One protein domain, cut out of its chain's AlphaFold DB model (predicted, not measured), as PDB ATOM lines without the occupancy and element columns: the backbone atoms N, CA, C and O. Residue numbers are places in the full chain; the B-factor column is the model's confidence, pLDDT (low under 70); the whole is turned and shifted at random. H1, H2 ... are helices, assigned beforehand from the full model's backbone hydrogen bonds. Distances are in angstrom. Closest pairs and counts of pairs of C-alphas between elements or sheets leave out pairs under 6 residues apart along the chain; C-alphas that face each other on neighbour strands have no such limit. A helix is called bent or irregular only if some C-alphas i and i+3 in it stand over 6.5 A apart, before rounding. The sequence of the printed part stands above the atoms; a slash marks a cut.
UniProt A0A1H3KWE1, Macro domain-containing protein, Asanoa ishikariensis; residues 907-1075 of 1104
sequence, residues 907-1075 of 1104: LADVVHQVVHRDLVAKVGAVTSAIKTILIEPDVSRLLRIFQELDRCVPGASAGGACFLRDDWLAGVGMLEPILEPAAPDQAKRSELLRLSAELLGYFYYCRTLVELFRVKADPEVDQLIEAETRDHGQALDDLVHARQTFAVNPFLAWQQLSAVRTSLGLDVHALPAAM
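What this domain is: This is residues 907 to 1075 of the 1104 residues of the protein "Macro domain-containing protein" of Asanoa ishikariensis (UniProt A0A1H3KWE1). A long helix, H4, runs through the middle of an elongated body of helices and long loops, with the helical hairpin of H1 and H2 along one side and the hairpin of H5b and H6 along another. The bent-off arm H5a stands crosswise at one end, and the short H3 with long loops before and after it lies on a further side of H4, only loosely joined to it. The printed part has 169 residues with six named helices, H1 to H6 in order along the chain, and no named strand; the class is all helix. H4, H5b and H6 make an up-and-down bundle, each running against the one before it. The whole is compact, with a radius of gyration of the C-alphas of 16.9 A, and its C-alphas span 55 by 35 by 23 A.

Where its parts are: H1 is residues 907 to 930, beginning at C-alpha 907 (1.845, -10.812, -9.321) and measuring 34.0 A from first to last C-alpha. H2 is residues 938 to 950, 18.8 A long, and H3 is residues 968 to 973, 9.2 A long. H4 is residues 986 to 1012; its C-alpha 986 is at (1.404, -53.181, -24.187), and it measures 38.5 A. H5, residues 1018 to 1045, was assigned as one helix by its hydrogen bonds but is bent: C-alphas 1032 and 1035 are 8.6 A apart. Its arm H5a is residues 1018 to 1032, 21.4 A, and is itself irregular, with C-alphas 1028 and 1031 8.3 A apart. Its arm H5b is residues 1035 to 1045, 15.3 A. H6 is residues 1050 to 1063, 20.0 A, and ends at C-alpha 1063 (-5.689, -28.032, 3.073).

How they stand to each other: H4 is the hub, touching three other helices. H1 and H4 touch, closest at the C-alphas of Val 915 and Cys 1006, 6.3 A apart; they run opposite ways at a shallow tilt of 5 degrees. H1, with residues 920 to 930 alone, touches H2; the two form a helical hairpin at a shallow tilt of 22 degrees, with the C-alphas of Val 920 and Asp 950 closest at 6.4 A. H2 and H4 are close but not clearly touching, at Val 939 and Leu 992, whose C-alphas are 7.9 A apart. H3 touches no helix; its closest C-alpha to H4 is that of Val 972, 7.2 A from that of Leu 1000. H4 and H5a only just touch, with 3 pairs of C-alphas within 8 A, closest Leu 1012 and Leu 1024 at 6.4 A, at a steep tilt of 65 degrees. H5a and H5b touch only at the corner, about perpendicular at 76 degrees, with the C-alphas of Ala 1027 and Ala 1035 closest at 5.5 A. H5b and H6 form a helical hairpin at a shallow tilt of 10 degrees, with the C-alphas of Ala 1042 and Ala 1053 closest at 4.7 A. H6 touches H4 and runs the same way at a shallow tilt of 18 degrees, with the C-alphas of Glu 998 and Pro 1050 closest at 5.2 A. H1 is apart from H5b and from H6. Every O i to N i+4 pair is within hydrogen-bond range in H1, H2, H3, H4, H5b and H6; in H5a it is 9 of 11.

The domain as a whole: The two C-alphas farthest apart are those of Pro 984 and Asp 1018, 56.1 A. The printed part has no cut. The links from H2 to H3 and from H3 to H4 are long, with 17 and 12 residues. The mean pLDDT of the printed part is 75.8; residues 948 to 985, residue 1016 and residues 1073 to 1075 are under 70.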
ATOM      1  N   LEU A 907       1.359  -9.459  -9.622       82.88
ATOM      2  CA  LEU A 907       1.845 -10.812  -9.321       82.88
ATOM      3  C   LEU A 907       1.117 -11.884 -10.145       82.88
ATOM      4  O   LEU A 907       1.765 -12.759 -10.709       82.88
ATOM      5  N   ALA A 908      -0.207 -11.781 -10.282       80.25
ATOM      6  CA  ALA A 908      -1.004 -12.729 -11.060       80.25
ATOM      7  C   ALA A 908      -0.540 -12.835 -12.527       80.25
ATOM      8  O   ALA A 908      -0.459 -13.935 -13.074       80.25
ATOM      9  N   ASP A 909      -0.179 -11.716 -13.154       78.75
ATOM     10  CA  ASP A 909       0.293 -11.701 -14.539       78.75
ATOM     11  C   ASP A 909       1.706 -12.293 -14.652       78.75
ATOM     12  O   ASP A 909       1.990 -13.040 -15.592       78.75
ATOM     13  N   VAL A 910       2.576 -12.030 -13.667       83.31
ATOM     14  CA  VAL A 910       3.906 -12.658 -13.573       83.31
ATOM     15  C   VAL A 910       3.780 -14.174 -13.411       83.31
ATOM     16  O   VAL A 910       4.411 -14.927 -14.155       83.31
ATOM     17  N   VAL A 911       2.920 -14.634 -12.496       86.69
ATOM     18  CA  VAL A 911       2.622 -16.058 -12.273       86.69
ATOM     19  C   VAL A 911       2.150 -16.697 -13.574       86.69
ATOM     20  O   VAL A 911       2.726 -17.693 -14.004       86.69
ATOM     21  N   HIS A 912       1.170 -16.095 -14.256       81.12
ATOM     22  CA  HIS A 912       0.675 -16.601 -15.534       81.12
ATOM     23  C   HIS A 912       1.784 -16.728 -16.584       81.12
ATOM     24  O   HIS A 912       1.882 -17.767 -17.236       81.12
ATOM     25  N   GLN A 913       2.634 -15.713 -16.748       80.62
ATOM     26  CA  GLN A 913       3.719 -15.747 -17.731       80.62
ATOM     27  C   GLN A 913       4.768 -16.817 -17.411       80.62
ATOM     28  O   GLN A 913       5.196 -17.552 -18.306       80.62
ATOM     29  N   VAL A 914       5.198 -16.907 -16.151       86.50
ATOM     30  CA  VAL A 914       6.268 -17.820 -15.736       86.50
ATOM     31  C   VAL A 914       5.775 -19.266 -15.721       86.50
ATOM     32  O   VAL A 914       6.446 -20.128 -16.289       86.50
ATOM     33  N   VAL A 915       4.587 -19.529 -15.166       87.12
ATOM     34  CA  VAL A 915       3.967 -20.865 -15.168       87.12
ATOM     35  C   VAL A 915       3.697 -21.330 -16.597       87.12
ATOM     36  O   VAL A 915       3.995 -22.474 -16.929       87.12
ATOM     37  N   HIS A 916       3.216 -20.448 -17.482       81.50
ATOM     38  CA  HIS A 916       3.027 -20.787 -18.894       81.50
ATOM     39  C   HIS A 916       4.344 -21.184 -19.571       81.50
ATOM     40  O   HIS A 916       4.403 -22.196 -20.265       81.50
ATOM     41  N   ARG A 917       5.425 -20.419 -19.364       83.38
ATOM     42  CA  ARG A 917       6.750 -20.758 -19.913       83.38
ATOM     43  C   ARG A 917       7.259 -22.105 -19.397       83.38
ATOM     44  O   ARG A 917       7.812 -22.880 -20.173       83.38
ATOM     45  N   ASP A 918       7.081 -22.375 -18.108       86.62
ATOM     46  CA  ASP A 918       7.513 -23.626 -17.480       86.62
ATOM     47  C   ASP A 918       6.701 -24.831 -17.993       86.62
ATOM     48  O   ASP A 918       7.254 -25.891 -18.292       86.62
ATOM     49  N   LEU A 919       5.400 -24.635 -18.212       83.25
ATOM     50  CA  LEU A 919       4.503 -25.619 -18.805       83.25
ATOM     51  C   LEU A 919       4.856 -25.937 -20.262       83.25
ATOM     52  O   LEU A 919       4.978 -27.109 -20.607       83.25
ATOM     53  N   VAL A 920       5.096 -24.921 -21.098       80.31
ATOM     54  CA  VAL A 920       5.552 -25.102 -22.490       80.31
ATOM     55  C   VAL A 920       6.870 -25.879 -22.535       80.31
ATOM     56  O   VAL A 920       7.019 -26.809 -23.330       80.31
ATOM     57  N   ALA A 921       7.813 -25.571 -21.638       85.06
ATOM     58  CA  ALA A 921       9.065 -26.318 -21.536       85.06
ATOM     59  C   ALA A 921       8.825 -27.802 -21.190       85.06
ATOM     60  O   ALA A 921       9.433 -28.685 -21.806       85.06
ATOM     61  N   LYS A 922       7.904 -28.096 -20.259       86.06
ATOM     62  CA  LYS A 922       7.530 -29.474 -19.902       86.06
ATOM     63  C   LYS A 922       6.836 -30.202 -21.059       86.06
ATOM     64  O   LYS A 922       7.206 -31.338 -21.354       86.06
ATOM     65  N   VAL A 923       5.901 -29.551 -21.755       82.31
ATOM     66  CA  VAL A 923       5.231 -30.092 -22.954       82.31
ATOM     67  C   VAL A 923       6.257 -30.427 -24.038       82.31
ATOM     68  O   VAL A 923       6.204 -31.514 -24.614       82.31
ATOM     69  N   GLY A 924       7.231 -29.545 -24.283       83.31
ATOM     70  CA  GLY A 924       8.314 -29.780 -25.241       83.31
ATOM     71  C   GLY A 924       9.179 -30.995 -24.885       83.31
ATOM     72  O   GLY A 924       9.470 -31.823 -25.752       83.31
ATOM     73  N   ALA A 925       9.533 -31.153 -23.605       86.31
ATOM     74  CA  ALA A 925      10.305 -32.297 -23.118       86.31
ATOM     75  C   ALA A 925       9.540 -33.625 -23.268       86.31
ATOM     76  O   ALA A 925      10.075 -34.584 -23.830       86.31
ATOM     77  N   VAL A 926       8.272 -33.672 -22.842       83.88
ATOM     78  CA  VAL A 926       7.416 -34.865 -22.977       83.88
ATOM     79  C   VAL A 926       7.165 -35.191 -24.451       83.88
ATOM     80  O   VAL A 926       7.260 -36.347 -24.852       83.88
ATOM     81  N   THR A 927       6.945 -34.178 -25.293       83.75
ATOM     82  CA  THR A 927       6.826 -34.336 -26.750       83.75
ATOM     83  C   THR A 927       8.072 -34.990 -27.349       83.75
ATOM     84  O   THR A 927       7.958 -35.868 -28.204       83.75
ATOM     85  N   SER A 928       9.270 -34.598 -26.904       84.94
ATOM     86  CA  SER A 928      10.518 -35.220 -27.355       84.94
ATOM     87  C   SER A 928      10.629 -36.684 -26.925       84.94
ATOM     88  O   SER A 928      11.091 -37.503 -27.716       84.94
ATOM     89  N   ALA A 929      10.194 -37.022 -25.708       85.19
ATOM     90  CA  ALA A 929      10.184 -38.400 -25.217       85.19
ATOM     91  C   ALA A 929       9.182 -39.269 -25.996       85.19
ATOM     92  O   ALA A 929       9.540 -40.335 -26.494       85.19
ATOM     93  N   ILE A 930       7.957 -38.778 -26.200       83.12
ATOM     94  CA  ILE A 930       6.901 -39.494 -26.929       83.12
ATOM     95  C   ILE A 930       7.307 -39.787 -28.378       83.12
ATOM     96  O   ILE A 930       7.010 -40.868 -28.875       83.12
ATOM     97  N   LYS A 931       8.040 -38.887 -29.050       82.12
ATOM     98  CA  LYS A 931       8.536 -39.113 -30.425       82.12
ATOM     99  C   LYS A 931       9.438 -40.344 -30.570       82.12
ATOM    100  O   LYS A 931       9.611 -40.831 -31.684       82.12
ATOM    101  N   THR A 932      10.027 -40.834 -29.479       85.38
ATOM    102  CA  THR A 932      10.839 -42.063 -29.495       85.38
ATOM    103  C   THR A 932       9.989 -43.338 -29.419       85.38
ATOM    104  O   THR A 932      10.461 -44.417 -29.779       85.38
ATOM    105  N   ILE A 933       8.717 -43.217 -29.020       82.44
ATOM    106  CA  ILE A 933       7.755 -44.315 -28.939       82.44
ATOM    107  C   ILE A 933       7.113 -44.494 -30.317       82.44
ATOM    108  O   ILE A 933       6.351 -43.658 -30.785       82.44
ATOM    109  N   LEU A 934       7.408 -45.600 -30.993       78.75
ATOM    110  CA  LEU A 934       6.905 -45.874 -32.344       78.75
ATOM    111  C   LEU A 934       5.550 -46.612 -32.298       78.75
ATOM    112  O   LEU A 934       5.507 -47.812 -32.573       78.75
ATOM    113  N   ILE A 935       4.464 -45.919 -31.918       76.62
ATOM    114  CA  ILE A 935       3.072 -46.424 -31.973       76.62
ATOM    115  C   ILE A 935       2.144 -45.393 -32.625       76.62
ATOM    116  O   ILE A 935       1.761 -44.402 -32.006       76.62
ATOM    117  N   GLU A 936       1.697 -45.677 -33.844       77.06
ATOM    118  CA  GLU A 936       0.681 -44.881 -34.541       77.06
ATOM    119  C   GLU A 936      -0.670 -45.616 -34.584       77.06
ATOM    120  O   GLU A 936      -0.683 -46.846 -34.674       77.06
ATOM    121  N   PRO A 937      -1.817 -44.903 -34.538       73.25
ATOM    122  CA  PRO A 937      -1.979 -43.440 -34.555       73.25
ATOM    123  C   PRO A 937      -1.945 -42.767 -33.164       73.25
ATOM    124  O   PRO A 937      -2.217 -41.569 -33.060       73.25
ATOM    125  N   ASP A 938      -1.687 -43.529 -32.096       74.19
ATOM    126  CA  ASP A 938      -1.813 -43.074 -30.702       74.19
ATOM    127  C   ASP A 938      -0.887 -41.883 -30.402       74.19
ATOM    128  O   ASP A 938      -1.324 -40.880 -29.832       74.19
ATOM    129  N   VAL A 939       0.363 -41.943 -30.875       78.25
ATOM    130  CA  VAL A 939       1.337 -40.848 -30.758       78.25
ATOM    131  C   VAL A 939       0.881 -39.607 -31.521       78.25
ATOM    132  O   VAL A 939       0.865 -38.518 -30.948       78.25
ATOM    133  N   SER A 940       0.435 -39.740 -32.775       80.25
ATOM    134  CA  SER A 940      -0.067 -38.600 -33.556       80.25
ATOM    135  C   SER A 940      -1.298 -37.926 -32.937       80.25
ATOM    136  O   SER A 940      -1.437 -36.703 -33.025       80.25
ATOM    137  N   ARG A 941      -2.199 -38.688 -32.296       75.56
ATOM    138  CA  ARG A 941      -3.355 -38.127 -31.568       75.56
ATOM    139  C   ARG A 941      -2.902 -37.291 -30.371       75.56
ATOM    140  O   ARG A 941      -3.354 -36.160 -30.221       75.56
ATOM    141  N   LEU A 942      -1.970 -37.817 -29.580       73.56
ATOM    142  CA  LEU A 942      -1.399 -37.137 -28.414       73.56
ATOM    143  C   LEU A 942      -0.627 -35.870 -28.797       73.56
ATOM    144  O   LEU A 942      -0.828 -34.811 -28.207       73.56
ATOM    145  N   LEU A 943       0.202 -35.951 -29.839       77.56
ATOM    146  CA  LEU A 943       0.949 -34.803 -30.347       77.56
ATOM    147  C   LEU A 943       0.030 -33.692 -30.865       77.56
ATOM    148  O   LEU A 943       0.360 -32.522 -30.696       77.56
ATOM    149  N   ARG A 944      -1.126 -34.025 -31.459       75.31
ATOM    150  CA  ARG A 944      -2.119 -33.022 -31.872       75.31
ATOM    151  C   ARG A 944      -2.686 -32.268 -30.671       75.31
ATOM    152  O   ARG A 944      -2.729 -31.043 -30.711       75.31
ATOM    153  N   ILE A 945      -3.044 -32.986 -29.606       70.75
ATOM    154  CA  ILE A 945      -3.512 -32.381 -28.351       70.75
ATOM    155  C   ILE A 945      -2.421 -31.456 -27.793       70.75
ATOM    156  O   ILE A 945      -2.691 -30.311 -27.457       70.75
ATOM    157  N   PHE A 946      -1.159 -31.894 -27.778       72.62
ATOM    158  CA  PHE A 946      -0.048 -31.085 -27.260       72.62
ATOM    159  C   PHE A 946       0.282 -29.865 -28.129       72.62
ATOM    160  O   PHE A 946       0.686 -28.830 -27.610       72.62
ATOM    161  N   GLN A 947       0.076 -29.942 -29.442       70.62
ATOM    162  CA  GLN A 947       0.211 -28.789 -30.335       70.62
ATOM    163  C   GLN A 947      -0.893 -27.750 -30.125       70.62
ATOM    164  O   GLN A 947      -0.647 -26.559 -30.307       70.62
ATOM    165  N   GLU A 948      -2.101 -28.170 -29.747       65.81
ATOM    166  CA  GLU A 948      -3.157 -27.238 -29.337       65.81
ATOM    167  C   GLU A 948      -2.789 -26.525 -28.025       65.81
ATOM    168  O   GLU A 948      -3.053 -25.331 -27.894       65.81
ATOM    169  N   LEU A 949      -2.076 -27.206 -27.117       62.06
ATOM    170  CA  LEU A 949      -1.535 -26.619 -25.880       62.06
ATOM    171  C   LEU A 949      -0.471 -25.549 -26.157       62.06
ATOM    172  O   LEU A 949      -0.503 -24.482 -25.550       62.06
ATOM    173  N   ASP A 950       0.437 -25.809 -27.100       61.09
ATOM    174  CA  ASP A 950       1.554 -24.915 -27.453       61.09
ATOM    175  C   ASP A 950       1.098 -23.618 -28.161       61.09
ATOM    176  O   ASP A 950       1.811 -22.619 -28.189       61.09
ATOM    177  N   ARG A 951      -0.126 -23.596 -28.716       60.22
ATOM    178  CA  ARG A 951      -0.715 -22.415 -29.381       60.22
ATOM    179  C   ARG A 951      -1.324 -21.389 -28.417       60.22
ATOM    180  O   ARG A 951      -1.795 -20.346 -28.877       60.22
ATOM    181  N   CYS A 952      -1.335 -21.655 -27.112       55.06
ATOM    182  CA  CYS A 952      -1.824 -20.703 -26.117       55.06
ATOM    183  C   CYS A 952      -0.914 -19.461 -26.056       55.06
ATOM    184  O   CYS A 952       0.306 -19.564 -25.952       55.06
ATOM    185  N   VAL A 953      -1.505 -18.264 -26.120       53.66
ATOM    186  CA  VAL A 953      -0.759 -16.995 -26.066       53.66
ATOM    187  C   VAL A 953      -0.756 -16.450 -24.630       53.66
ATOM    188  O   VAL A 953      -1.836 -16.315 -24.040       53.66
ATOM    189  N   PRO A 954       0.408 -16.073 -24.062       51.66
ATOM    190  CA  PRO A 954       0.471 -15.385 -22.774       51.66
ATOM    191  C   PRO A 954      -0.288 -14.051 -22.829       51.66
ATOM    192  O   PRO A 954      -0.018 -13.224 -23.697       51.66
ATOM    193  N   GLY A 955      -1.215 -13.816 -21.896       48.12
ATOM    194  CA  GLY A 955      -1.860 -12.507 -21.733       48.12
ATOM    195  C   GLY A 955      -3.053 -12.214 -22.652       48.12
ATOM    196  O   GLY A 955      -3.419 -11.052 -22.802       48.12
ATOM    197  N   ALA A 956      -3.696 -13.225 -23.248       44.25
ATOM    198  CA  ALA A 956      -4.965 -13.018 -23.948       44.25
ATOM    199  C   ALA A 956      -6.070 -12.606 -22.954       44.25
ATOM    200  O   ALA A 956      -6.727 -13.437 -22.327       44.25
ATOM    201  N   SER A 957      -6.272 -11.298 -22.817       38.31
ATOM    202  CA  SER A 957      -7.390 -10.682 -22.112       38.31
ATOM    203  C   SER A 957      -8.720 -11.308 -22.550       38.31
ATOM    204  O   SER A 957      -9.083 -11.253 -23.723       38.31
ATOM    205  N   ALA A 958      -9.428 -11.904 -21.590       37.44
ATOM    206  CA  ALA A 958     -10.844 -12.292 -21.592       37.44
ATOM    207  C   ALA A 958     -11.423 -13.180 -22.728       37.44
ATOM    208  O   ALA A 958     -12.518 -13.705 -22.526       37.44
ATOM    209  N   GLY A 959     -10.741 -13.459 -23.844       35.41
ATOM    210  CA  GLY A 959     -11.365 -14.136 -24.999       35.41
ATOM    211  C   GLY A 959     -10.541 -15.189 -25.747       35.41
ATOM    212  O   GLY A 959     -11.106 -15.903 -26.568       35.41
ATOM    213  N   GLY A 960      -9.238 -15.329 -25.481       37.78
ATOM    214  CA  GLY A 960      -8.408 -16.379 -26.090       37.78
ATOM    215  C   GLY A 960      -8.370 -17.639 -25.226       37.78
ATOM    216  O   GLY A 960      -8.311 -17.535 -24.000       37.78
ATOM    217  N   ALA A 961      -8.404 -18.822 -25.842       41.31
ATOM    218  CA  ALA A 961      -8.242 -20.104 -25.156       41.31
ATOM    219  C   ALA A 961      -6.828 -20.203 -24.554       41.31
ATOM    220  O   ALA A 961      -5.885 -20.631 -25.210       41.31
ATOM    221  N   CYS A 962      -6.661 -19.737 -23.319       51.59
ATOM    222  CA  CYS A 962      -5.503 -20.044 -22.494       51.59
ATOM    223  C   CYS A 962      -5.831 -21.319 -21.718       51.59
ATOM    224  O   CYS A 962      -6.837 -21.353 -21.013       51.59
ATOM    225  N   PHE A 963      -4.994 -22.353 -21.825       52.53
ATOM    226  CA  PHE A 963      -5.210 -23.662 -21.192       52.53
ATOM    227  C   PHE A 963      -5.237 -23.625 -19.651       52.53
ATOM    228  O   PHE A 963      -5.531 -24.615 -19.002       52.53
ATOM    229  N   LEU A 964      -4.954 -22.472 -19.043       57.44
ATOM    230  CA  LEU A 964      -5.168 -22.230 -17.618       57.44
ATOM    231  C   LEU A 964      -6.604 -21.763 -17.302       57.44
ATOM    232  O   LEU A 964      -6.842 -21.356 -16.171       57.44
ATOM    233  N   ARG A 965      -7.548 -21.777 -18.257       55.38
ATOM    234  CA  ARG A 965      -9.003 -21.621 -18.029       55.38
ATOM    235  C   ARG A 965      -9.655 -22.967 -17.703       55.38
ATOM    236  O   ARG A 965      -9.079 -24.006 -17.994       55.38
ATOM    237  N   ASP A 966     -10.855 -22.941 -17.124       52.88
ATOM    238  CA  ASP A 966     -11.543 -24.106 -16.534       52.88
ATOM    239  C   ASP A 966     -11.807 -25.277 -17.520       52.88
ATOM    240  O   ASP A 966     -12.036 -26.407 -17.095       52.88
ATOM    241  N   ASP A 967     -11.673 -25.046 -18.830       54.25
ATOM    242  CA  ASP A 967     -11.912 -26.025 -19.902       54.25
ATOM    243  C   ASP A 967     -10.784 -27.065 -20.095       54.25
ATOM    244  O   ASP A 967     -10.926 -27.989 -20.896       54.25
ATOM    245  N   TRP A 968      -9.654 -26.970 -19.385       60.66
ATOM    246  CA  TRP A 968      -8.521 -27.901 -19.545       60.66
ATOM    247  C   TRP A 968      -8.859 -29.360 -19.190       60.66
ATOM    248  O   TRP A 968      -8.274 -30.293 -19.749       60.66
ATOM    249  N   LEU A 969      -9.858 -29.566 -18.323       54.88
ATOM    250  CA  LEU A 969     -10.432 -30.880 -18.016       54.88
ATOM    251  C   LEU A 969     -11.062 -31.544 -19.253       54.88
ATOM    252  O   LEU A 969     -11.077 -32.770 -19.347       54.88
ATOM    253  N   ALA A 970     -11.506 -30.775 -20.254       56.59
ATOM    254  CA  ALA A 970     -11.934 -31.341 -21.535       56.59
ATOM    255  C   ALA A 970     -10.761 -32.017 -22.272       56.59
ATOM    256  O   ALA A 970     -10.942 -33.060 -22.898       56.59
ATOM    257  N   GLY A 971      -9.539 -31.489 -22.128       55.72
ATOM    258  CA  GLY A 971      -8.312 -32.126 -22.617       55.72
ATOM    259  C   GLY A 971      -7.995 -33.451 -21.911       55.72
ATOM    260  O   GLY A 971      -7.480 -34.370 -22.546       55.72
ATOM    261  N   VAL A 972      -8.365 -33.587 -20.631       51.94
ATOM    262  CA  VAL A 972      -8.261 -34.842 -19.860       51.94
ATOM    263  C   VAL A 972      -9.199 -35.913 -20.427       51.94
ATOM    264  O   VAL A 972      -8.764 -37.042 -20.652       51.94
ATOM    265  N   GLY A 973     -10.454 -35.555 -20.724       54.09
ATOM    266  CA  GLY A 973     -11.431 -36.468 -21.338       54.09
ATOM    267  C   GLY A 973     -11.026 -36.957 -22.736       54.09
ATOM    268  O   GLY A 973     -11.405 -38.048 -23.154       54.09
ATOM    269  N   MET A 974     -10.186 -36.202 -23.455       54.69
ATOM    270  CA  MET A 974      -9.666 -36.601 -24.771       54.69
ATOM    271  C   MET A 974      -8.527 -37.636 -24.725       54.69
ATOM    272  O   MET A 974      -8.201 -38.211 -25.764       54.69
ATOM    273  N   LEU A 975      -7.923 -37.899 -23.558       54.34
ATOM    274  CA  LEU A 975      -6.857 -38.905 -23.384       54.34
ATOM    275  C   LEU A 975      -7.390 -40.294 -22.994       54.34
ATOM    276  O   LEU A 975      -6.685 -41.296 -23.112       54.34
ATOM    277  N   GLU A 976      -8.654 -40.365 -22.583       54.25
ATOM    278  CA  GLU A 976      -9.380 -41.583 -22.210       54.25
ATOM    279  C   GLU A 976      -9.503 -42.649 -23.336       54.25
ATOM    280  O   GLU A 976      -9.401 -43.840 -23.031       54.25
ATOM    281  N   PRO A 977      -9.604 -42.298 -24.642       50.94
ATOM    282  CA  PRO A 977      -9.735 -43.275 -25.734       50.94
ATOM    283  C   PRO A 977      -8.481 -44.112 -26.062       50.94
ATOM    284  O   PRO A 977      -8.537 -44.946 -26.963       50.94
ATOM    285  N   ILE A 978      -7.337 -43.900 -25.397       54.31
ATOM    286  CA  ILE A 978      -6.055 -44.583 -25.706       54.31
ATOM    287  C   ILE A 978      -5.984 -45.999 -25.072       54.31
ATOM    288  O   ILE A 978      -5.054 -46.768 -25.315       54.31
ATOM    289  N   LEU A 979      -6.990 -46.383 -24.279       48.25
ATOM    290  CA  LEU A 979      -6.977 -47.552 -23.388       48.25
ATOM    291  C   LEU A 979      -7.666 -48.825 -23.924       48.25
ATOM    292  O   LEU A 979      -7.999 -49.710 -23.132       48.25
ATOM    293  N   GLU A 980      -7.878 -48.978 -25.237       51.91
ATOM    294  CA  GLU A 980      -8.490 -50.219 -25.740       51.91
ATOM    295  C   GLU A 980      -7.551 -51.448 -25.613       51.91
ATOM    296  O   GLU A 980      -6.398 -51.406 -26.054       51.91
ATOM    297  N   PRO A 981      -8.003 -52.586 -25.034       46.59
ATOM    298  CA  PRO A 981      -7.105 -53.554 -24.387       46.59
ATOM    299  C   PRO A 981      -6.572 -54.689 -25.283       46.59
ATOM    300  O   PRO A 981      -6.162 -55.721 -24.757       46.59
ATOM    301  N   ALA A 982      -6.595 -54.573 -26.613       49.66
ATOM    302  CA  ALA A 982      -6.517 -55.757 -27.486       49.66
ATOM    303  C   ALA A 982      -5.374 -55.792 -28.524       49.66
ATOM    304  O   ALA A 982      -5.489 -56.524 -29.506       49.66
ATOM    305  N   ALA A 983      -4.269 -55.050 -28.353       53.78
ATOM    306  CA  ALA A 983      -3.255 -54.923 -29.414       53.78
ATOM    307  C   ALA A 983      -1.789 -55.205 -28.988       53.78
ATOM    308  O   ALA A 983      -1.409 -54.944 -27.843       53.78
ATOM    309  N   PRO A 984      -0.939 -55.693 -29.921       53.72
ATOM    310  CA  PRO A 984       0.465 -56.039 -29.683       53.72
ATOM    311  C   PRO A 984       1.302 -54.762 -29.525       53.72
ATOM    312  O   PRO A 984       1.600 -54.127 -30.523       53.72
ATOM    313  N   ASP A 985       1.546 -54.320 -28.284       67.81
ATOM    314  CA  ASP A 985       2.620 -53.385 -27.849       67.81
ATOM    315  C   ASP A 985       2.296 -52.777 -26.460       67.81
ATOM    316  O   ASP A 985       2.367 -51.568 -26.225       67.81
ATOM    317  N   GLN A 986       1.900 -53.620 -25.500       70.94
ATOM    318  CA  GLN A 986       1.404 -53.181 -24.187       70.94
ATOM    319  C   GLN A 986       2.426 -52.355 -23.384       70.94
ATOM    320  O   GLN A 986       2.042 -51.399 -22.714       70.94
ATOM    321  N   ALA A 987       3.723 -52.675 -23.477       72.50
ATOM    322  CA  ALA A 987       4.782 -51.960 -22.757       72.50
ATOM    323  C   ALA A 987       4.924 -50.500 -23.225       72.50
ATOM    324  O   ALA A 987       4.860 -49.578 -22.417       72.50
ATOM    325  N   LYS A 988       5.021 -50.286 -24.538       76.25
ATOM    326  CA  LYS A 988       5.109 -48.953 -25.151       76.25
ATOM    327  C   LYS A 988       3.825 -48.132 -24.944       76.25
ATOM    328  O   LYS A 988       3.905 -46.933 -24.702       76.25
ATOM    329  N   ARG A 989       2.637 -48.762 -24.987       73.88
ATOM    330  CA  ARG A 989       1.372 -48.082 -24.631       73.88
ATOM    331  C   ARG A 989       1.338 -47.670 -23.162       73.88
ATOM    332  O   ARG A 989       0.901 -46.569 -22.853       73.88
ATOM    333  N   SER A 990       1.839 -48.519 -22.265       74.62
ATOM    334  CA  SER A 990       1.946 -48.194 -20.835       74.62
ATOM    335  C   SER A 990       2.906 -47.025 -20.598       74.62
ATOM    336  O   SER A 990       2.622 -46.148 -19.787       74.62
ATOM    337  N   GLU A 991       4.013 -46.969 -21.339       77.88
ATOM    338  CA  GLU A 991       4.955 -45.847 -21.299       77.88
ATOM    339  C   GLU A 991       4.336 -44.542 -21.825       77.88
ATOM    340  O   GLU A 991       4.461 -43.502 -21.179       77.88
ATOM    341  N   LEU A 992       3.600 -44.606 -22.938       78.62
ATOM    342  CA  LEU A 992       2.862 -43.471 -23.501       78.62
ATOM    343  C   LEU A 992       1.809 -42.931 -22.516       78.62
ATOM    344  O   LEU A 992       1.708 -41.720 -22.312       78.62
ATOM    345  N   LEU A 993       1.057 -43.823 -21.865       75.62
ATOM    346  CA  LEU A 993       0.069 -43.471 -20.839       75.62
ATOM    347  C   LEU A 993       0.726 -42.856 -19.603       75.62
ATOM    348  O   LEU A 993       0.222 -41.863 -19.085       75.62
ATOM    349  N   ARG A 994       1.872 -43.388 -19.161       78.12
ATOM    350  CA  ARG A 994       2.642 -42.827 -18.043       78.12
ATOM    351  C   ARG A 994       3.095 -41.396 -18.333       78.12
ATOM    352  O   ARG A 994       2.877 -40.527 -17.498       78.12
ATOM    353  N   LEU A 995       3.672 -41.144 -19.511       80.88
ATOM    354  CA  LEU A 995       4.111 -39.803 -19.927       80.88
ATOM    355  C   LEU A 995       2.934 -38.826 -20.058       80.88
ATOM    356  O   LEU A 995       3.044 -37.657 -19.691       80.88
ATOM    357  N   SER A 996       1.790 -39.314 -20.540       77.38
ATOM    358  CA  SER A 996       0.556 -38.525 -20.626       77.38
ATOM    359  C   SER A 996       0.017 -38.176 -19.238       77.38
ATOM    360  O   SER A 996      -0.345 -37.030 -18.987       77.38
ATOM    361  N   ALA A 997       0.015 -39.142 -18.316       78.31
ATOM    362  CA  ALA A 997      -0.403 -38.946 -16.935       78.31
ATOM    363  C   ALA A 997       0.533 -37.990 -16.174       78.31
ATOM    364  O   ALA A 997       0.059 -37.128 -15.438       78.31
ATOM    365  N   GLU A 998       1.848 -38.095 -16.384       84.50
ATOM    366  CA  GLU A 998       2.832 -37.161 -15.829       84.50
ATOM    367  C   GLU A 998       2.534 -35.723 -16.270       84.50
ATOM    368  O   GLU A 998       2.486 -34.815 -15.441       84.50
ATOM    369  N   LEU A 999       2.279 -35.514 -17.565       82.06
ATOM    370  CA  LEU A 999       1.973 -34.188 -18.083       82.06
ATOM    371  C   LEU A 999       0.636 -33.656 -17.543       82.06
ATOM    372  O   LEU A 999       0.568 -32.501 -17.133       82.06
ATOM    373  N   LEU A1000      -0.409 -34.487 -17.492       79.94
ATOM    374  CA  LEU A1000      -1.707 -34.121 -16.910       79.94
ATOM    375  C   LEU A1000      -1.603 -33.716 -15.438       79.94
ATOM    376  O   LEU A1000      -2.170 -32.704 -15.029       79.94
ATOM    377  N   GLY A1001      -0.865 -34.491 -14.647       83.38
ATOM    378  CA  GLY A1001      -0.588 -34.152 -13.257       83.38
ATOM    379  C   GLY A1001       0.157 -32.821 -13.134       83.38
ATOM    380  O   GLY A1001      -0.194 -31.979 -12.310       83.38
ATOM    381  N   TYR A1002       1.108 -32.572 -14.037       86.88
ATOM    382  CA  TYR A1002       1.814 -31.297 -14.108       86.88
ATOM    383  C   TYR A1002       0.907 -30.111 -14.473       86.88
ATOM    384  O   TYR A1002       1.077 -29.018 -13.940       86.88
ATOM    385  N   PHE A1003      -0.095 -30.305 -15.335       83.25
ATOM    386  CA  PHE A1003      -1.108 -29.276 -15.601       83.25
ATOM    387  C   PHE A1003      -1.909 -28.931 -14.343       83.25
ATOM    388  O   PHE A1003      -2.079 -27.752 -14.032       83.25
ATOM    389  N   TYR A1004      -2.351 -29.946 -13.595       85.81
ATOM    390  CA  TYR A1004      -3.058 -29.749 -12.329       85.81
ATOM    391  C   TYR A1004      -2.189 -28.989 -11.312       85.81
ATOM    392  O   TYR A1004      -2.663 -28.082 -10.622       85.81
ATOM    393  N   TYR A1005      -0.887 -29.283 -11.286       90.94
ATOM    394  CA  TYR A1005       0.096 -28.545 -10.496       90.94
ATOM    395  C   TYR A1005       0.196 -27.071 -10.914       90.94
ATOM    396  O   TYR A1005       0.037 -26.178 -10.084       90.94
ATOM    397  N   CYS A1006       0.376 -26.794 -12.208       88.31
ATOM    398  CA  CYS A1006       0.427 -25.432 -12.745       88.31
ATOM    399  C   CYS A1006      -0.848 -24.632 -12.438       88.31
ATOM    400  O   CYS A1006      -0.764 -23.456 -12.087       88.31
ATOM    401  N   ARG A1007      -2.026 -25.263 -12.527       85.56
ATOM    402  CA  ARG A1007      -3.298 -24.633 -12.152       85.56
ATOM    403  C   ARG A1007      -3.342 -24.298 -10.661       85.56
ATOM    404  O   ARG A1007      -3.760 -23.199 -10.312       85.56
ATOM    405  N   THR A1008      -2.845 -25.194  -9.811       90.12
ATOM    406  CA  THR A1008      -2.724 -24.954  -8.365       90.12
ATOM    407  C   THR A1008      -1.855 -23.738  -8.065       90.12
ATOM    408  O   THR A1008      -2.257 -22.903  -7.264       90.12
ATOM    409  N   LEU A1009      -0.722 -23.569  -8.757       90.94
ATOM    410  CA  LEU A1009       0.111 -22.370  -8.602       90.94
ATOM    411  C   LEU A1009      -0.610 -21.095  -9.045       90.94
ATOM    412  O   LEU A1009      -0.536 -20.072  -8.373       90.94
ATOM    413  N   VAL A1010      -1.326 -21.141 -10.167       86.88
ATOM    414  CA  VAL A1010      -2.074 -19.980 -10.663       86.88
ATOM    415  C   VAL A1010      -3.180 -19.562  -9.699       86.88
ATOM    416  O   VAL A1010      -3.401 -18.369  -9.537       86.88
ATOM    417  N   GLU A1011      -3.865 -20.515  -9.068       85.94
ATOM    418  CA  GLU A1011      -4.912 -20.235  -8.081       85.94
ATOM    419  C   GLU A1011      -4.340 -19.768  -6.741       85.94
ATOM    420  O   GLU A1011      -4.827 -18.781  -6.204       85.94
ATOM    421  N   LEU A1012      -3.283 -20.413  -6.238       88.94
ATOM    422  CA  LEU A1012      -2.661 -20.071  -4.956       88.94
ATOM    423  C   LEU A1012      -2.021 -18.676  -4.968       88.94
ATOM    424  O   LEU A1012      -2.151 -17.921  -4.012       88.94
ATOM    425  N   PHE A1013      -1.342 -18.308  -6.059       88.06
ATOM    426  CA  PHE A1013      -0.679 -17.005  -6.195       88.06
ATOM    427  C   PHE A1013      -1.567 -15.948  -6.873       88.06
ATOM    428  O   PHE A1013      -1.091 -14.889  -7.303       88.06
ATOM    429  N   ARG A1014      -2.873 -16.211  -6.979       80.19
ATOM    430  CA  ARG A1014      -3.854 -15.251  -7.480       80.19
ATOM    431  C   ARG A1014      -4.104 -14.193  -6.413       80.19
ATOM    432  O   ARG A1014      -5.022 -14.305  -5.628       80.19
ATOM    433  N   VAL A1015      -3.303 -13.136  -6.407       70.12
ATOM    434  CA  VAL A1015      -3.463 -12.034  -5.451       70.12
ATOM    435  C   VAL A1015      -4.305 -10.916  -6.075       70.12
ATOM    436  O   VAL A1015      -3.769  -9.977  -6.660       70.12
ATOM    437  N   LYS A1016      -5.637 -11.027  -6.001       67.56
ATOM    438  CA  LYS A1016      -6.591  -9.968  -6.395       67.56
ATOM    439  C   LYS A1016      -7.295  -9.334  -5.193       67.56
ATOM    440  O   LYS A1016      -7.591  -8.143  -5.255       67.56
ATOM    441  N   ALA A1017      -7.562 -10.091  -4.128       74.25
ATOM    442  CA  ALA A1017      -8.294  -9.634  -2.942       74.25
ATOM    443  C   ALA A1017      -7.608 -10.027  -1.619       74.25
ATOM    444  O   ALA A1017      -6.730 -10.885  -1.594       74.25
ATOM    445  N   ASP A1018      -8.018  -9.400  -0.508       75.81
ATOM    446  CA  ASP A1018      -7.490  -9.681   0.841       75.81
ATOM    447  C   ASP A1018      -7.550 -11.171   1.243       75.81
ATOM    448  O   ASP A1018      -6.532 -11.674   1.716       75.81
ATOM    449  N   PRO A1019      -8.654 -11.920   1.011       80.38
ATOM    450  CA  PRO A1019      -8.718 -13.331   1.396       80.38
ATOM    451  C   PRO A1019      -7.713 -14.211   0.648       80.38
ATOM    452  O   PRO A1019      -7.194 -15.165   1.212       80.38
ATOM    453  N   GLU A1020      -7.422 -13.890  -0.617       80.62
ATOM    454  CA  GLU A1020      -6.451 -14.642  -1.419       80.62
ATOM    455  C   GLU A1020      -5.012 -14.382  -0.923       80.62
ATOM    456  O   GLU A1020      -4.184 -15.289  -0.896       80.62
ATOM    457  N   VAL A1021      -4.711 -13.156  -0.467       82.81
ATOM    458  CA  VAL A1021      -3.420 -12.840   0.174       82.81
ATOM    459  C   VAL A1021      -3.278 -13.583   1.495       82.81
ATOM    460  O   VAL A1021      -2.223 -14.152   1.761       82.81
ATOM    461  N   ASP A1022      -4.337 -13.606   2.306       82.62
ATOM    462  CA  ASP A1022      -4.336 -14.328   3.579       82.62
ATOM    463  C   ASP A1022      -4.113 -15.828   3.382       82.62
ATOM    464  O   ASP A1022      -3.358 -16.424   4.142       82.62
ATOM    465  N   GLN A1023      -4.713 -16.426   2.347       84.75
ATOM    466  CA  GLN A1023      -4.481 -17.829   1.987       84.75
ATOM    467  C   GLN A1023      -3.015 -18.097   1.635       84.75
ATOM    468  O   GLN A1023      -2.452 -19.090   2.091       84.75
ATOM    469  N   LEU A1024      -2.373 -17.216   0.860       85.50
ATOM    470  CA  LEU A1024      -0.954 -17.352   0.527       85.50
ATOM    471  C   LEU A1024      -0.053 -17.161   1.759       85.50
ATOM    472  O   LEU A1024       0.900 -17.920   1.940       85.50
ATOM    473  N   ILE A1025      -0.363 -16.186   2.622       86.56
ATOM    474  CA  ILE A1025       0.345 -15.988   3.893       86.56
ATOM    475  C   ILE A1025       0.201 -17.237   4.762       86.56
ATOM    476  O   ILE A1025       1.192 -17.718   5.305       86.56
ATOM    477  N   GLU A1026      -1.010 -17.780   4.894       84.88
ATOM    478  CA  GLU A1026      -1.250 -18.997   5.666       84.88
ATOM    479  C   GLU A1026      -0.463 -20.173   5.081       84.88
ATOM    480  O   GLU A1026       0.223 -20.858   5.829       84.88
ATOM    481  N   ALA A1027      -0.465 -20.359   3.760       83.25
ATOM    482  CA  ALA A1027       0.299 -21.417   3.103       83.25
ATOM    483  C   ALA A1027       1.811 -21.339   3.385       83.25
ATOM    484  O   ALA A1027       2.460 -22.369   3.554       83.25
ATOM    485  N   GLU A1028       2.382 -20.132   3.439       83.50
ATOM    486  CA  GLU A1028       3.816 -19.935   3.676       83.50
ATOM    487  C   GLU A1028       4.202 -19.940   5.167       83.50
ATOM    488  O   GLU A1028       5.332 -20.288   5.517       83.50
ATOM    489  N   THR A1029       3.294 -19.538   6.061       80.44
ATOM    490  CA  THR A1029       3.595 -19.369   7.497       80.44
ATOM    491  C   THR A1029       3.146 -20.541   8.361       80.44
ATOM    492  O   THR A1029       3.752 -20.794   9.405       80.44
ATOM    493  N   ARG A1030       2.104 -21.268   7.948       78.06
ATOM    494  CA  ARG A1030       1.581 -22.422   8.679       78.06
ATOM    495  C   ARG A1030       2.620 -23.535   8.719       78.06
ATOM    496  O   ARG A1030       3.170 -23.902   7.684       78.06
ATOM    497  N   ASP A1031       2.878 -24.045   9.922       79.62
ATOM    498  CA  ASP A1031       3.830 -25.130  10.182       79.62
ATOM    499  C   ASP A1031       5.173 -24.925   9.455       79.62
ATOM    500  O   ASP A1031       5.696 -25.830   8.818       79.62
ATOM    501  N   HIS A1032       5.709 -23.698   9.505       79.50
ATOM    502  CA  HIS A1032       6.977 -23.313   8.865       79.50
ATOM    503  C   HIS A1032       7.018 -23.457   7.328       79.50
ATOM    504  O   HIS A1032       8.097 -23.512   6.743       79.50
ATOM    505  N   GLY A1033       5.862 -23.437   6.657       82.69
ATOM    506  CA  GLY A1033       5.764 -23.529   5.198       82.69
ATOM    507  C   GLY A1033       5.510 -24.945   4.676       82.69
ATOM    508  O   GLY A1033       5.636 -25.170   3.471       82.69
ATOM    509  N   GLN A1034       5.088 -25.873   5.545       88.12
ATOM    510  CA  GLN A1034       4.817 -27.274   5.200       88.12
ATOM    511  C   GLN A1034       3.883 -27.432   3.990       88.12
ATOM    512  O   GLN A1034       4.078 -28.324   3.171       88.12
ATOM    513  N   ALA A1035       2.891 -26.551   3.818       89.62
ATOM    514  CA  ALA A1035       1.986 -26.625   2.669       89.62
ATOM    515  C   ALA A1035       2.707 -26.390   1.325       89.62
ATOM    516  O   ALA A1035       2.351 -27.000   0.313       89.62
ATOM    517  N   LEU A1036       3.727 -25.523   1.302       93.00
ATOM    518  CA  LEU A1036       4.576 -25.318   0.124       93.00
ATOM    519  C   LEU A1036       5.531 -26.498  -0.082       93.00
ATOM    520  O   LEU A1036       5.762 -26.897  -1.227       93.00
ATOM    521  N   ASP A1037       6.045 -27.079   1.001       93.00
ATOM    522  CA  ASP A1037       6.883 -28.281   0.948       93.00
ATOM    523  C   ASP A1037       6.107 -29.480   0.387       93.00
ATOM    524  O   ASP A1037       6.578 -30.145  -0.535       93.00
ATOM    525  N   ASP A1038       4.874 -29.705   0.846       92.25
ATOM    526  CA  ASP A1038       3.996 -30.769   0.353       92.25
ATOM    527  C   ASP A1038       3.649 -30.579  -1.134       92.25
ATOM    528  O   ASP A1038       3.596 -31.542  -1.909       92.25
ATOM    529  N   LEU A1039       3.461 -29.327  -1.565       93.56
ATOM    530  CA  LEU A1039       3.248 -28.976  -2.968       93.56
ATOM    531  C   LEU A1039       4.483 -29.331  -3.816       93.56
ATOM    532  O   LEU A1039       4.366 -29.968  -4.869       93.56
ATOM    533  N   VAL A1040       5.677 -28.979  -3.338       94.00
ATOM    534  CA  VAL A1040       6.956 -29.333  -3.968       94.00
ATOM    535  C   VAL A1040       7.179 -30.852  -3.994       94.00
ATOM    536  O   VAL A1040       7.601 -31.388  -5.023       94.00
ATOM    537  N   HIS A1041       6.827 -31.572  -2.931       91.69
ATOM    538  CA  HIS A1041       6.889 -33.033  -2.886       91.69
ATOM    539  C   HIS A1041       5.939 -33.693  -3.894       91.69
ATOM    540  O   HIS A1041       6.332 -34.639  -4.588       91.69
ATOM    541  N   ALA A1042       4.722 -33.168  -4.062       92.19
ATOM    542  CA  ALA A1042       3.811 -33.637  -5.105       92.19
ATOM    543  C   ALA A1042       4.425 -33.446  -6.506       92.19
ATOM    544  O   ALA A1042       4.376 -34.357  -7.338       92.19
ATOM    545  N   ARG A1043       5.092 -32.304  -6.752       91.56
ATOM    546  CA  ARG A1043       5.812 -32.040  -8.013       91.56
ATOM    547  C   ARG A1043       6.903 -33.077  -8.289       91.56
ATOM    548  O   ARG A1043       6.999 -33.567  -9.415       91.56
ATOM    549  N   GLN A1044       7.720 -33.399  -7.288       88.50
ATOM    550  CA  GLN A1044       8.792 -34.401  -7.395       88.50
ATOM    551  C   GLN A1044       8.228 -35.795  -7.706       88.50
ATOM    552  O   GLN A1044       8.787 -36.546  -8.508       88.50
ATOM    553  N   THR A1045       7.070 -36.115  -7.126       88.12
ATOM    554  CA  THR A1045       6.443 -37.433  -7.236       88.12
ATOM    555  C   THR A1045       5.886 -37.718  -8.636       88.12
ATOM    556  O   THR A1045       5.795 -38.887  -9.009       88.12
ATOM    557  N   PHE A1046       5.589 -36.708  -9.471       82.00
ATOM    558  CA  PHE A1046       5.032 -36.935 -10.819       82.00
ATOM    559  C   PHE A1046       5.909 -37.820 -11.712       82.00
ATOM    560  O   PHE A1046       5.376 -38.649 -12.448       82.00
ATOM    561  N   ALA A1047       7.237 -37.686 -11.636       76.06
ATOM    562  CA  ALA A1047       8.158 -38.499 -12.435       76.06
ATOM    563  C   ALA A1047       8.200 -39.972 -11.976       76.06
ATOM    564  O   ALA A1047       8.496 -40.870 -12.770       76.06
ATOM    565  N   VAL A1048       7.895 -40.218 -10.697       79.81
ATOM    566  CA  VAL A1048       7.929 -41.542 -10.065       79.81
ATOM    567  C   VAL A1048       6.578 -42.239 -10.201       79.81
ATOM    568  O   VAL A1048       6.500 -43.364 -10.697       79.81
ATOM    569  N   ASN A1049       5.511 -41.575  -9.760       84.00
ATOM    570  CA  ASN A1049       4.154 -42.097  -9.742       84.00
ATOM    571  C   ASN A1049       3.127 -40.953  -9.906       84.00
ATOM    572  O   ASN A1049       2.757 -40.310  -8.919       84.00
ATOM    573  N   PRO A1050       2.606 -40.733 -11.132       83.31
ATOM    574  CA  PRO A1050       1.616 -39.690 -11.399       83.31
ATOM    575  C   PRO A1050       0.324 -39.812 -10.580       83.31
ATOM    576  O   PRO A1050      -0.277 -38.798 -10.237       83.31
ATOM    577  N   PHE A1051      -0.098 -41.037 -10.243       84.81
ATOM    578  CA  PHE A1051      -1.303 -41.277  -9.444       84.81
ATOM    579  C   PHE A1051      -1.119 -40.792  -8.002       84.81
ATOM    580  O   PHE A1051      -1.962 -40.062  -7.482       84.81
ATOM    581  N   LEU A1052       0.002 -41.158  -7.370       88.19
ATOM    582  CA  LEU A1052       0.311 -40.722  -6.006       88.19
ATOM    583  C   LEU A1052       0.481 -39.200  -5.947       88.19
ATOM    584  O   LEU A1052      -0.077 -38.558  -5.063       88.19
ATOM    585  N   ALA A1053       1.179 -38.625  -6.929       89.81
ATOM    586  CA  ALA A1053       1.361 -37.183  -7.036       89.81
ATOM    587  C   ALA A1053       0.023 -36.434  -7.161       89.81
ATOM    588  O   ALA A1053      -0.161 -35.395  -6.532       89.81
ATOM    589  N   TRP A1054      -0.945 -36.979  -7.912       90.00
ATOM    590  CA  TRP A1054      -2.295 -36.411  -7.991       90.00
ATOM    591  C   TRP A1054      -3.015 -36.444  -6.641       90.00
ATOM    592  O   TRP A1054      -3.642 -35.460  -6.256       90.00
ATOM    593  N   GLN A1055      -2.933 -37.559  -5.907       91.19
ATOM    594  CA  GLN A1055      -3.545 -37.671  -4.579       91.19
ATOM    595  C   GLN A1055      -2.916 -36.699  -3.576       91.19
ATOM    596  O   GLN A1055      -3.649 -36.017  -2.863       91.19
ATOM    597  N   GLN A1056      -1.584 -36.598  -3.563       93.44
ATOM    598  CA  GLN A1056      -0.853 -35.639  -2.733       93.44
ATOM    599  C   GLN A1056      -1.258 -34.202  -3.070       93.44
ATOM    600  O   GLN A1056      -1.645 -33.450  -2.184       93.44
ATOM    601  N   LEU A1057      -1.273 -33.844  -4.357       93.44
ATOM    602  CA  LEU A1057      -1.678 -32.511  -4.796       93.44
ATOM    603  C   LEU A1057      -3.132 -32.191  -4.418       93.44
ATOM    604  O   LEU A1057      -3.423 -31.087  -3.968       93.44
ATOM    605  N   SER A1058      -4.046 -33.153  -4.547       92.62
ATOM    606  CA  SER A1058      -5.437 -32.997  -4.105       92.62
ATOM    607  C   SER A1058      -5.562 -32.823  -2.587       92.62
ATOM    608  O   SER A1058      -6.390 -32.029  -2.137       92.62
ATOM    609  N   ALA A1059      -4.739 -33.512  -1.790       92.38
ATOM    610  CA  ALA A1059      -4.702 -33.330  -0.339       92.38
ATOM    611  C   ALA A1059      -4.219 -31.917   0.033       92.38
ATOM    612  O   ALA A1059      -4.877 -31.241   0.823       92.38
ATOM    613  N   VAL A1060      -3.154 -31.431  -0.616       91.88
ATOM    614  CA  VAL A1060      -2.633 -30.067  -0.420       91.88
ATOM    615  C   VAL A1060      -3.668 -29.015  -0.824       91.88
ATOM    616  O   VAL A1060      -3.924 -28.069  -0.083       91.88
ATOM    617  N   ARG A1061      -4.343 -29.194  -1.965       91.62
ATOM    618  CA  ARG A1061      -5.437 -28.302  -2.386       91.62
ATOM    619  C   ARG A1061      -6.571 -28.266  -1.369       91.62
ATOM    620  O   ARG A1061      -7.046 -27.183  -1.049       91.62
ATOM    621  N   THR A1062      -6.933 -29.416  -0.798       91.38
ATOM    622  CA  THR A1062      -7.924 -29.485   0.287       91.38
ATOM    623  C   THR A1062      -7.474 -28.673   1.503       91.38
ATOM    624  O   THR A1062      -8.263 -27.894   2.030       91.38
ATOM    625  N   SER A1063      -6.209 -28.803   1.931       88.56
ATOM    626  CA  SER A1063      -5.689 -28.032   3.073       88.56
ATOM    627  C   SER A1063      -5.601 -26.529   2.807       88.56
ATOM    628  O   SER A1063      -5.717 -25.747   3.744       88.56
ATOM    629  N   LEU A1064      -5.437 -26.131   1.543       86.12
ATOM    630  CA  LEU A1064      -5.396 -24.734   1.103       86.12
ATOM    631  C   LEU A1064      -6.788 -24.154   0.786       86.12
ATOM    632  O   LEU A1064      -6.890 -22.992   0.401       86.12
ATOM    633  N   GLY A1065      -7.863 -24.941   0.918       85.62
ATOM    634  CA  GLY A1065      -9.226 -24.507   0.588       85.62
ATOM    635  C   GLY A1065      -9.483 -24.306  -0.911       85.62
ATOM    636  O   GLY A1065     -10.371 -23.540  -1.278       85.62
ATOM    637  N   LEU A1066      -8.706 -24.966  -1.776       86.44
ATOM    638  CA  LEU A1066      -8.852 -24.937  -3.234       86.44
ATOM    639  C   LEU A1066      -9.719 -26.102  -3.730       86.44
ATOM    640  O   LEU A1066      -9.697 -27.197  -3.165       86.44
ATOM    641  N   ASP A1067     -10.428 -25.895  -4.842       85.75
ATOM    642  CA  ASP A1067     -11.301 -26.915  -5.433       85.75
ATOM    643  C   ASP A1067     -10.518 -28.165  -5.853       85.75
ATOM    644  O   ASP A1067      -9.506 -28.088  -6.547       85.75
ATOM    645  N   VAL A1068     -10.979 -29.354  -5.481       87.81
ATOM    646  CA  VAL A1068     -10.303 -30.604  -5.852       87.81
ATOM    647  C   VAL A1068     -10.925 -31.186  -7.115       87.81
ATOM    648  O   VAL A1068     -12.145 -31.303  -7.225       87.81
ATOM    649  N   HIS A1069     -10.087 -31.611  -8.060       82.12
ATOM    650  CA  HIS A1069     -10.548 -32.310  -9.258       82.12
ATOM    651  C   HIS A1069     -10.473 -33.829  -9.095       82.12
ATOM    652  O   HIS A1069      -9.524 -34.378  -8.522       82.12
ATOM    653  N   ALA A1070     -11.483 -34.517  -9.634       79.19
ATOM    654  CA  ALA A1070     -11.534 -35.971  -9.640       79.19
ATOM    655  C   ALA A1070     -10.335 -36.555 -10.398       79.19
ATOM    656  O   ALA A1070      -9.899 -36.020 -11.420       79.19
ATOM    657  N   LEU A1071      -9.814 -37.670  -9.889       75.38
ATOM    658  CA  LEU A1071      -8.745 -38.403 -10.548       75.38
ATOM    659  C   LEU A1071      -9.220 -38.876 -11.938       75.38
ATOM    660  O   LEU A1071     -10.263 -39.532 -12.020       75.38
ATOM    661  N   PRO A1072      -8.466 -38.606 -13.019       71.12
ATOM    662  CA  PRO A1072      -8.819 -39.086 -14.349       71.12
ATOM    663  C   PRO A1072      -8.881 -40.616 -14.386       71.12
ATOM    664  O   PRO A1072      -7.942 -41.285 -13.945       71.12
ATOM    665  N   ALA A1073      -9.932 -41.190 -14.979       64.25
ATOM    666  CA  ALA A1073     -10.067 -42.645 -15.097       64.25
ATOM    667  C   ALA A1073      -8.867 -43.277 -15.828       64.25
ATOM    668  O   ALA A1073      -8.419 -44.370 -15.474       64.25
ATOM    669  N   ALA A1074      -8.251 -42.542 -16.760       59.47
ATOM    670  CA  ALA A1074      -7.034 -42.964 -17.446       59.47
ATOM    671  C   ALA A1074      -5.840 -43.241 -16.505       59.47
ATOM    672  O   ALA A1074      -4.988 -44.067 -16.829       59.47
ATOM    673  N   MET A1075      -5.790 -42.607 -15.326       65.44
ATOM    674  CA  MET A1075      -4.757 -42.834 -14.304       65.44
ATOM    675  C   MET A1075      -5.085 -43.993 -13.351       65.44
ATOM    676  O   MET A1075      -4.197 -44.480 -12.656       65.44
TER     677      MET A1075